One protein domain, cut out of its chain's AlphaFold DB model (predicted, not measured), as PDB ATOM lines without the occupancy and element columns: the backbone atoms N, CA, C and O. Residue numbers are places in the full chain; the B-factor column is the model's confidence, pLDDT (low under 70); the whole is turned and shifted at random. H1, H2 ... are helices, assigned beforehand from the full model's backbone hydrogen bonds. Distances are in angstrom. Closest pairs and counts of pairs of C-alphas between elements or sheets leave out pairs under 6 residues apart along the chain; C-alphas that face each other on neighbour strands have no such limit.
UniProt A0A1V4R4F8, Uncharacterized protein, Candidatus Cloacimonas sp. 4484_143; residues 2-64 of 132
ATOM      1  N   GLN A   2     -21.003 -17.297  47.764       93.38
ATOM      2  CA  GLN A   2     -20.565 -16.483  48.916       93.38
ATOM      3  C   GLN A   2     -20.131 -17.341  50.117       93.38
ATOM      4  O   GLN A   2     -19.031 -17.162  50.617       93.38
ATOM      5  N   CYS A   3     -20.897 -18.372  50.481       92.00
ATOM      6  CA  CYS A   3     -20.519 -19.265  51.582       92.00
ATOM      7  C   CYS A   3     -19.167 -19.966  51.369       92.00
ATOM      8  O   CYS A   3     -18.413 -20.113  52.320       92.00
ATOM      9  N   ALA A   4     -18.818 -20.344  50.134       91.31
ATOM     10  CA  ALA A   4     -17.511 -20.932  49.835       91.31
ATOM     11  C   ALA A   4     -16.379 -19.902  49.965       91.31
ATOM     12  O   ALA A   4     -15.282 -20.242  50.399       91.31
ATOM     13  N   ILE A   5     -16.645 -18.640  49.610       93.56
ATOM     14  CA  ILE A   5     -15.715 -17.524  49.815       93.56
ATOM     15  C   ILE A   5     -15.490 -17.292  51.309       93.56
ATOM     16  O   ILE A   5     -14.343 -17.138  51.722       93.56
ATOM     17  N   ASP A   6     -16.555 -17.316  52.106       93.62
ATOM     18  CA  ASP A   6     -16.472 -17.127  53.555       93.62
ATOM     19  C   ASP A   6     -15.699 -18.267  54.236       93.62
ATOM     20  O   ASP A   6     -14.959 -18.024  55.184       93.62
ATOM     21  N   GLU A   7     -15.846 -19.507  53.751       91.25
ATOM     22  CA  GLU A   7     -15.165 -20.678  54.321       91.25
ATOM     23  C   GLU A   7     -13.706 -20.817  53.863       91.25
ATOM     24  O   GLU A   7     -12.831 -21.165  54.651       91.25
ATOM     25  N   CYS A   8     -13.427 -20.588  52.579       92.12
ATOM     26  CA  CYS A   8     -12.132 -20.919  51.971       92.12
ATOM     27  C   CYS A   8     -11.289 -19.691  51.594       92.12
ATOM     28  O   CYS A   8     -10.120 -19.837  51.231       92.12
ATOM     29  N   GLY A   9     -11.864 -18.489  51.677       93.38
ATOM     30  CA  GLY A   9     -11.232 -17.221  51.327       93.38
ATOM     31  C   GLY A   9     -11.423 -16.827  49.858       93.38
ATOM     32  O   GLY A   9     -11.270 -17.636  48.938       93.38
ATOM     33  N   ALA A  10     -11.692 -15.539  49.622       93.81
ATOM     34  CA  ALA A  10     -11.955 -15.003  48.283       93.81
ATOM     35  C   ALA A  10     -10.819 -15.244  47.267       93.81
ATOM     36  O   ALA A  10     -11.121 -15.701  46.160       93.81
ATOM     37  N   PRO A  11      -9.526 -15.029  47.601       93.88
ATOM     38  CA  PRO A  11      -8.440 -15.253  46.644       93.88
ATOM     39  C   PRO A  11      -8.354 -16.714  46.190       93.88
ATOM     40  O   PRO A  11      -8.146 -16.996  45.009       93.88
ATOM     41  N   ARG A  12      -8.570 -17.651  47.121       94.00
ATOM     42  CA  ARG A  12      -8.524 -19.090  46.854       94.00
ATOM     43  C   ARG A  12      -9.673 -19.530  45.954       94.00
ATOM     44  O   ARG A  12      -9.438 -20.252  44.987       94.00
ATOM     45  N   ILE A  13     -10.895 -19.078  46.239       94.62
ATOM     46  CA  ILE A  13     -12.068 -19.399  45.415       94.62
ATOM     47  C   ILE A  13     -11.945 -18.801  44.013       94.62
ATOM     48  O   ILE A  13     -12.254 -19.484  43.038       94.62
ATOM     49  N   LEU A  14     -11.447 -17.568  43.890       94.38
ATOM     50  CA  LEU A  14     -11.211 -16.946  42.588       94.38
ATOM     51  C   LEU A  14     -10.191 -17.745  41.766       94.38
ATOM     52  O   LEU A  14     -10.449 -18.066  40.606       94.38
ATOM     53  N   PHE A  15      -9.068 -18.127  42.377       94.00
ATOM     54  CA  PHE A  15      -8.063 -18.963  41.723       94.00
ATOM     55  C   PHE A  15      -8.638 -20.320  41.290       94.00
ATOM     56  O   PHE A  15      -8.481 -20.722  40.137       94.00
ATOM     57  N   ALA A  16      -9.373 -20.999  42.177       92.62
ATOM     58  CA  ALA A  16     -10.029 -22.266  41.868       92.62
ATOM     59  C   ALA A  16     -11.036 -22.136  40.712       92.62
ATOM     60  O   ALA A  16     -11.098 -23.015  39.850       92.62
ATOM     61  N   ALA A  17     -11.796 -21.037  40.655       92.00
ATOM     62  CA  ALA A  17     -12.746 -20.763  39.579       92.00
ATOM     63  C   ALA A  17     -12.046 -20.554  38.228       92.00
ATOM     64  O   ALA A  17     -12.482 -21.123  37.225       92.00
ATOM     65  N   ILE A  18     -10.939 -19.803  38.201       92.38
ATOM     66  CA  ILE A  18     -10.142 -19.575  36.986       92.38
ATOM     67  C   ILE A  18      -9.574 -20.898  36.469       92.38
ATOM     68  O   ILE A  18      -9.797 -21.251  35.310       92.38
ATOM     69  N   ILE A  19      -8.890 -21.668  37.321       91.25
ATOM     70  CA  ILE A  19      -8.287 -22.944  36.914       91.25
ATOM     71  C   ILE A  19      -9.358 -23.962  36.523       91.25
ATOM     72  O   ILE A  19      -9.218 -24.638  35.505       91.25
ATOM     73  N   GLY A  20     -10.456 -24.047  37.277       87.19
ATOM     74  CA  GLY A  20     -11.586 -24.911  36.943       87.19
ATOM     75  C   GLY A  20     -12.231 -24.543  35.604       87.19
ATOM     76  O   GLY A  20     -12.616 -25.434  34.845       87.19
ATOM     77  N   GLY A  21     -12.311 -23.249  35.282       87.88
ATOM     78  CA  GLY A  21     -12.773 -22.742  33.992       87.88
ATOM     79  C   GLY A  21     -11.823 -23.099  32.848       87.88
ATOM     80  O   GLY A  21     -12.254 -23.699  31.865       87.88
ATOM     81  N   LEU A  22     -10.527 -22.813  33.000       88.94
ATOM     82  CA  LEU A  22      -9.490 -23.144  32.014       88.94
ATOM     83  C   LEU A  22      -9.375 -24.654  31.777       88.94
ATOM     84  O   LEU A  22      -9.266 -25.098  30.636       88.94
ATOM     85  N   GLY A  23      -9.496 -25.452  32.839       84.38
ATOM     86  CA  GLY A  23      -9.517 -26.912  32.781       84.38
ATOM     87  C   GLY A  23     -10.582 -27.452  31.825       84.38
ATOM     88  O   GLY A  23     -10.351 -28.450  31.140       84.38
ATOM     89  N   ARG A  24     -11.727 -26.769  31.692       83.50
ATOM     90  CA  ARG A  24     -12.775 -27.162  30.734       83.50
ATOM     91  C   ARG A  24     -12.311 -27.043  29.282       83.50
ATOM     92  O   ARG A  24     -12.698 -27.891  28.485       83.50
ATOM     93  N   PHE A  25     -11.485 -26.050  28.953       84.00
ATOM     94  CA  PHE A  25     -10.985 -25.827  27.591       84.00
ATOM     95  C   PHE A  25      -9.908 -26.834  27.176       84.00
ATOM     96  O   PHE A  25      -9.816 -27.179  26.006       84.00
ATOM     97  N   ILE A  26      -9.145 -27.371  28.131       86.12
ATOM     98  CA  ILE A  26      -8.102 -28.383  27.881       86.12
ATOM     99  C   ILE A  26      -8.594 -29.827  28.103       86.12
ATOM    100  O   ILE A  26      -7.809 -30.718  28.422       86.12
ATOM    101  N   GLY A  27      -9.905 -30.071  27.992       81.31
ATOM    102  CA  GLY A  27     -10.487 -31.419  28.077       81.31
ATOM    103  C   GLY A  27     -10.526 -32.028  29.486       81.31
ATOM    104  O   GLY A  27     -10.758 -33.225  29.637       81.31
ATOM    105  N   ARG A  28     -10.330 -31.232  30.545       81.44
ATOM    106  CA  ARG A  28     -10.430 -31.668  31.953       81.44
ATOM    107  C   ARG A  28     -11.797 -31.382  32.580       81.44
ATOM    108  O   ARG A  28     -11.942 -31.335  33.802       81.44
ATOM    109  N   ARG A  29     -12.825 -31.187  31.754       74.69
ATOM    110  CA  ARG A  29     -14.198 -30.984  32.225       74.69
ATOM    111  C   ARG A  29     -14.624 -32.167  33.106       74.69
ATOM    112  O   ARG A  29     -14.437 -33.314  32.730       74.69
ATOM    113  N   GLY A  30     -15.166 -31.872  34.287       69.00
ATOM    114  CA  GLY A  30     -15.634 -32.897  35.228       69.00
ATOM    115  C   GLY A  30     -14.554 -33.525  36.116       69.00
ATOM    116  O   GLY A  30     -14.898 -34.308  36.988       69.00
ATOM    117  N   LYS A  31     -13.268 -33.149  35.995       78.06
ATOM    118  CA  LYS A  31     -12.197 -33.687  36.865       78.06
ATOM    119  C   LYS A  31     -12.192 -33.139  38.301       78.06
ATOM    120  O   LYS A  31     -11.279 -33.437  39.066       78.06
ATOM    121  N   GLY A  32     -13.173 -32.310  38.661       80.50
ATOM    122  CA  GLY A  32     -13.279 -31.736  40.005       80.50
ATOM    123  C   GLY A  32     -12.157 -30.754  40.368       80.50
ATOM    124  O   GLY A  32     -11.951 -30.487  41.548       80.50
ATOM    125  N   ASP A  33     -11.434 -30.202  39.382       83.88
ATOM    126  CA  ASP A  33     -10.280 -29.314  39.612       83.88
ATOM    127  C   ASP A  33     -10.641 -28.088  40.475       83.88
ATOM    128  O   ASP A  33      -9.826 -27.642  41.280       83.88
ATOM    129  N   PHE A  34     -11.884 -27.595  40.380       87.50
ATOM    130  CA  PHE A  34     -12.395 -26.541  41.260       87.50
ATOM    131  C   PHE A  34     -12.356 -26.961  42.734       87.50
ATOM    132  O   PHE A  34     -11.690 -26.307  43.527       87.50
ATOM    133  N   TYR A  35     -13.014 -28.064  43.105       86.31
ATOM    134  CA  TYR A  35     -13.117 -28.508  44.500       86.31
ATOM    135  C   TYR A  35     -11.764 -28.928  45.079       86.31
ATOM    136  O   TYR A  35     -11.456 -28.608  46.226       86.31
ATOM    137  N   ARG A  36     -10.905 -29.546  44.254       85.62
ATOM    138  CA  ARG A  36      -9.522 -29.879  44.637       85.62
ATOM    139  C   ARG A  36      -8.730 -28.645  45.080       85.62
ATOM    140  O   ARG A  36      -7.926 -28.742  46.002       85.62
ATOM    141  N   LEU A  37      -8.943 -27.500  44.428       88.62
ATOM    142  CA  LEU A  37      -8.250 -26.247  44.742       88.62
ATOM    143  C   LEU A  37      -8.977 -25.425  45.812       88.62
ATOM    144  O   LEU A  37      -8.330 -24.906  46.724       88.62
ATOM    145  N   ALA A  38     -10.304 -25.331  45.728       88.81
ATOM    146  CA  ALA A  38     -11.150 -24.591  46.661       88.81
ATOM    147  C   ALA A  38     -11.025 -25.133  48.091       88.81
ATOM    148  O   ALA A  38     -10.989 -24.351  49.034       88.81
ATOM    149  N   GLY A  39     -10.821 -26.445  48.237       88.12
ATOM    150  CA  GLY A  39     -10.632 -27.114  49.519       88.12
ATOM    151  C   GLY A  39     -11.861 -27.904  49.951       88.12
ATOM    152  O   GLY A  39     -12.953 -27.723  49.418       88.12
ATOM    153  N   MET A  40     -11.662 -28.782  50.938       87.12
ATOM    154  CA  MET A  40     -12.690 -29.710  51.418       87.12
ATOM    155  C   MET A  40     -13.957 -28.981  51.871       87.12
ATOM    156  O   MET A  40     -15.033 -29.329  51.413       87.12
ATOM    157  N   GLN A  41     -13.838 -27.896  52.648       90.12
ATOM    158  CA  GLN A  41     -15.000 -27.123  53.107       90.12
ATOM    159  C   GLN A  41     -15.881 -26.595  51.972       90.12
ATOM    160  O   GLN A  41     -17.084 -26.498  52.152       90.12
ATOM    161  N   ALA A  42     -15.318 -26.271  50.804       90.88
ATOM    162  CA  ALA A  42     -16.121 -25.848  49.658       90.88
ATOM    163  C   ALA A  42     -16.871 -27.013  48.993       90.88
ATOM    164  O   ALA A  42     -17.880 -26.773  48.336       90.88
ATOM    165  N   ALA A  43     -16.362 -28.240  49.125       88.56
ATOM    166  CA  ALA A  43     -17.017 -29.450  48.636       88.56
ATOM    167  C   ALA A  43     -18.147 -29.914  49.567       88.56
ATOM    168  O   ALA A  43     -19.126 -30.446  49.069       88.56
ATOM    169  N   LEU A  44     -18.037 -29.645  50.873       91.50
ATOM    170  CA  LEU A  44     -19.041 -29.986  51.894       91.50
ATOM    171  C   LEU A  44     -20.199 -28.972  51.995       91.50
ATOM    172  O   LEU A  44     -20.891 -28.928  53.010       91.50
ATOM    173  N   ILE A  45     -20.337 -28.054  51.035       91.75
ATOM    174  CA  ILE A  45     -21.433 -27.078  51.049       91.75
ATOM    175  C   ILE A  45     -22.616 -27.657  50.288       91.75
ATOM    176  O   ILE A  45     -22.534 -27.818  49.069       91.75
ATOM    177  N   ASP A  46     -23.737 -27.812  50.986       89.56
ATOM    178  CA  ASP A  46     -25.025 -28.063  50.356       89.56
ATOM    179  C   ASP A  46     -25.667 -26.745  49.948       89.56
ATOM    180  O   ASP A  46     -25.784 -25.790  50.730       89.56
ATOM    181  N   ALA A  47     -26.051 -26.672  48.679       88.19
ATOM    182  CA  ALA A  47     -26.691 -25.490  48.138       88.19
ATOM    183  C   ALA A  47     -28.116 -25.339  48.688       88.19
ATOM    184  O   ALA A  47     -28.760 -26.294  49.108       88.19
ATOM    185  N   ALA A  48     -28.645 -24.117  48.627       87.69
ATOM    186  CA  ALA A  48     -30.075 -23.940  48.829       87.69
ATOM    187  C   ALA A  48     -30.850 -24.816  47.829       87.69
ATOM    188  O   ALA A  48     -30.375 -25.066  46.718       87.69
ATOM    189  N   THR A  49     -32.025 -25.265  48.254       87.00
ATOM    190  CA  THR A  49     -32.973 -26.121  47.531       87.00
ATOM    191  C   THR A  49     -32.487 -27.535  47.217       87.00
ATOM    192  O   THR A  49     -33.146 -28.225  46.444       87.00
ATOM    193  N   THR A  50     -31.351 -27.983  47.765       86.69
ATOM    194  CA  THR A  50     -30.908 -29.385  47.621       86.69
ATOM    195  C   THR A  50     -31.386 -30.263  48.765       86.69
ATOM    196  O   THR A  50     -31.630 -31.444  48.549       86.69
ATOM    197  N   SER A  51     -31.560 -29.699  49.963       86.88
ATOM    198  CA  SER A  51     -32.192 -30.416  51.067       86.88
ATOM    199  C   SER A  51     -33.709 -30.483  50.853       86.88
ATOM    200  O   SER A  51     -34.324 -29.437  50.632       86.88
ATOM    201  N   PRO A  52     -34.332 -31.667  50.970       88.94
ATOM    202  CA  PRO A  52     -35.785 -31.823  50.891       88.94
ATOM    203  C   PRO A  52     -36.498 -31.487  52.213       88.94
ATOM    204  O   PRO A  52     -37.713 -31.628  52.307       88.94
ATOM    205  N   VAL A  53     -35.761 -31.071  53.252       90.00
ATOM    206  CA  VAL A  53     -36.283 -30.910  54.614       90.00
ATOM    207  C   VAL A  53     -36.439 -29.423  54.970       90.00
ATOM    208  O   VAL A  53     -35.442 -28.698  55.015       90.00
ATOM    209  N   PRO A  54     -37.646 -28.933  55.309       90.12
ATOM    210  CA  PRO A  54     -37.829 -27.579  55.834       90.12
ATOM    211  C   PRO A  54     -37.192 -27.392  57.229       90.12
ATOM    212  O   PRO A  54     -37.264 -28.302  58.056       90.12
ATOM    213  N   PRO A  55     -36.608 -26.219  57.562       90.44
ATOM    214  CA  PRO A  55     -36.410 -25.027  56.727       90.44
ATOM    215  C   PRO A  55     -35.114 -25.072  55.892       90.44
ATOM    216  O   PRO A  55     -34.740 -24.075  55.269       90.44
ATOM    217  N   TYR A  56     -34.397 -26.195  55.911       89.94
ATOM    218  CA  TYR A  56     -33.083 -26.338  55.290       89.94
ATOM    219  C   TYR A  56     -33.131 -26.277  53.763       89.94
ATOM    220  O   TYR A  56     -32.158 -25.854  53.149       89.94
ATOM    221  N   GLU A  57     -34.288 -26.557  53.167       90.81
ATOM    222  CA  GLU A  57     -34.575 -26.309  51.749       90.81
ATOM    223  C   GLU A  57     -34.248 -24.866  51.309       90.81
ATOM    224  O   GLU A  57     -33.840 -24.637  50.177       90.81
ATOM    225  N   ASN A  58     -34.366 -23.878  52.202       92.06
ATOM    226  CA  ASN A  58     -34.117 -22.465  51.892       92.06
ATOM    227  C   ASN A  58     -32.751 -21.974  52.398       92.06
ATOM    228  O   ASN A  58     -32.459 -20.777  52.354       92.06
ATOM    229  N   CYS A  59     -31.912 -22.880  52.901       91.88
ATOM    230  CA  CYS A  59     -30.643 -22.552  53.536       91.88
ATOM    231  C   CYS A  59     -29.463 -23.117  52.746       91.88
ATOM    232  O   CYS A  59     -29.548 -24.170  52.129       91.88
ATOM    233  N   VAL A  60     -28.323 -22.430  52.821       93.06
ATOM    234  CA  VAL A  60     -27.038 -23.035  52.458       93.06
ATOM    235  C   VAL A  60     -26.475 -23.694  53.709       93.06
ATOM    236  O   VAL A  60     -26.254 -23.008  54.711       93.06
ATOM    237  N   ILE A  61     -26.235 -25.001  53.652       92.44
ATOM    238  CA  ILE A  61     -25.662 -25.755  54.770       92.44
ATOM    239  C   ILE A  61     -24.154 -25.836  54.551       92.44
ATOM    240  O   ILE A  61     -23.671 -26.121  53.457       92.44
ATOM    241  N   LYS A  62     -23.392 -25.511  55.592       93.50
ATOM    242  CA  LYS A  62     -21.930 -25.559  55.564       93.50
ATOM    243  C   LYS A  62     -21.446 -26.838  56.230       93.50
ATOM    244  O   LYS A  62     -21.981 -27.221  57.270       93.50
ATOM    245  N   GLY A  63     -20.369 -27.404  55.695       92.81
ATOM    246  CA  GLY A  63     -19.665 -28.512  56.328       92.81
ATOM    247  C   GLY A  63     -19.204 -28.186  57.758       92.81
ATOM    248  O   GLY A  63     -18.839 -27.037  58.056       92.81
ATOM    249  N   PRO A  64     -19.198 -29.178  58.664       93.94
ATOM    250  CA  PRO A  64     -18.789 -28.991  60.051       93.94
ATOM    251  C   PRO A  64     -17.321 -28.560  60.149       93.94
ATOM    252  O   PRO A  64     -16.461 -29.042  59.422       93.94
TER     253      PRO A  64
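Overview. This is residues 2 to 64 of the 132 residues of an uncharacterized protein of Candidatus Cloacimonas sp. 4484_143 (UniProt A0A1V4R4F8). What shape would a viewer see first? The long helix H2 and the shorter H3 make a helical hairpin, with H1 set across the H2 end near its first residues and the small H4 packed on H1. From H4 a long stretch with no named element, residues 44 to 64, reaches away from the helices to Pro 54 and folds back, making much of the length. What is it made of, and how large is it? The 63 printed residues hold four named helices, in the order H1, H2, H3, H4, and no named strand, an all helix class. The whole is elongated, with spans of 41 by 22 by 16 A, and only just loose, close to compact, with a radius of gyration of the C-alphas of 13.1 A.

Along the chain. Where is the longest helix? H2, residues 10 to 25, runs 23.4 A from C-alpha 10 at (-11.955, -15.003, 48.283) to C-alpha 25 at (-10.985, -25.827, 27.591). Which helices come before and after it? H1, residues 2 to 8, is 10.0 A long and begins with C-alpha 2 at (-20.565, -16.483, 48.916). H3, residues 33 to 38, is 8.5 A long. H4, residues 40 to 43, is 5.2 A long and ends with C-alpha 43 at (-17.017, -29.450, 48.636).

Arrangement. How does H3 stand to H2? They touch as a hairpin, opposite ways at a shallow tilt of 2 degrees, and their closest C-alphas, those of Gly 20 and Phe 34, are 4.7 A apart. How does H1 stand to H2? They only just touch, with 3 pairs of C-alphas within 8 A, and only at the corner by their link. H2 touches H1 with residues 12 to 13 alone; the closest C-alphas are those of Ile 5 and Ile 13, 6.0 A apart, and the lines are about perpendicular, at 79 degrees. Where is H4? It touches H1, with the closest C-alphas, those of Ala 4 and Ala 42, 5.1 A apart, and H2 and H4 are apart. Are the helix backbones complete? Every O i to N i+4 pair is within hydrogen-bond range in H1 and H3, and 10 of 12 in H2. H4 is too short for such a pair.

Size, cuts and confidence. How far does it reach? The two C-alphas farthest apart, those of Ile 26 and Pro 54, are 40.8 A apart. Is anything missing or uncertain? The printed part has no cut, and no link between its helices is long. The mean pLDDT of the printed part is 89.0, and residue 30 is under 70.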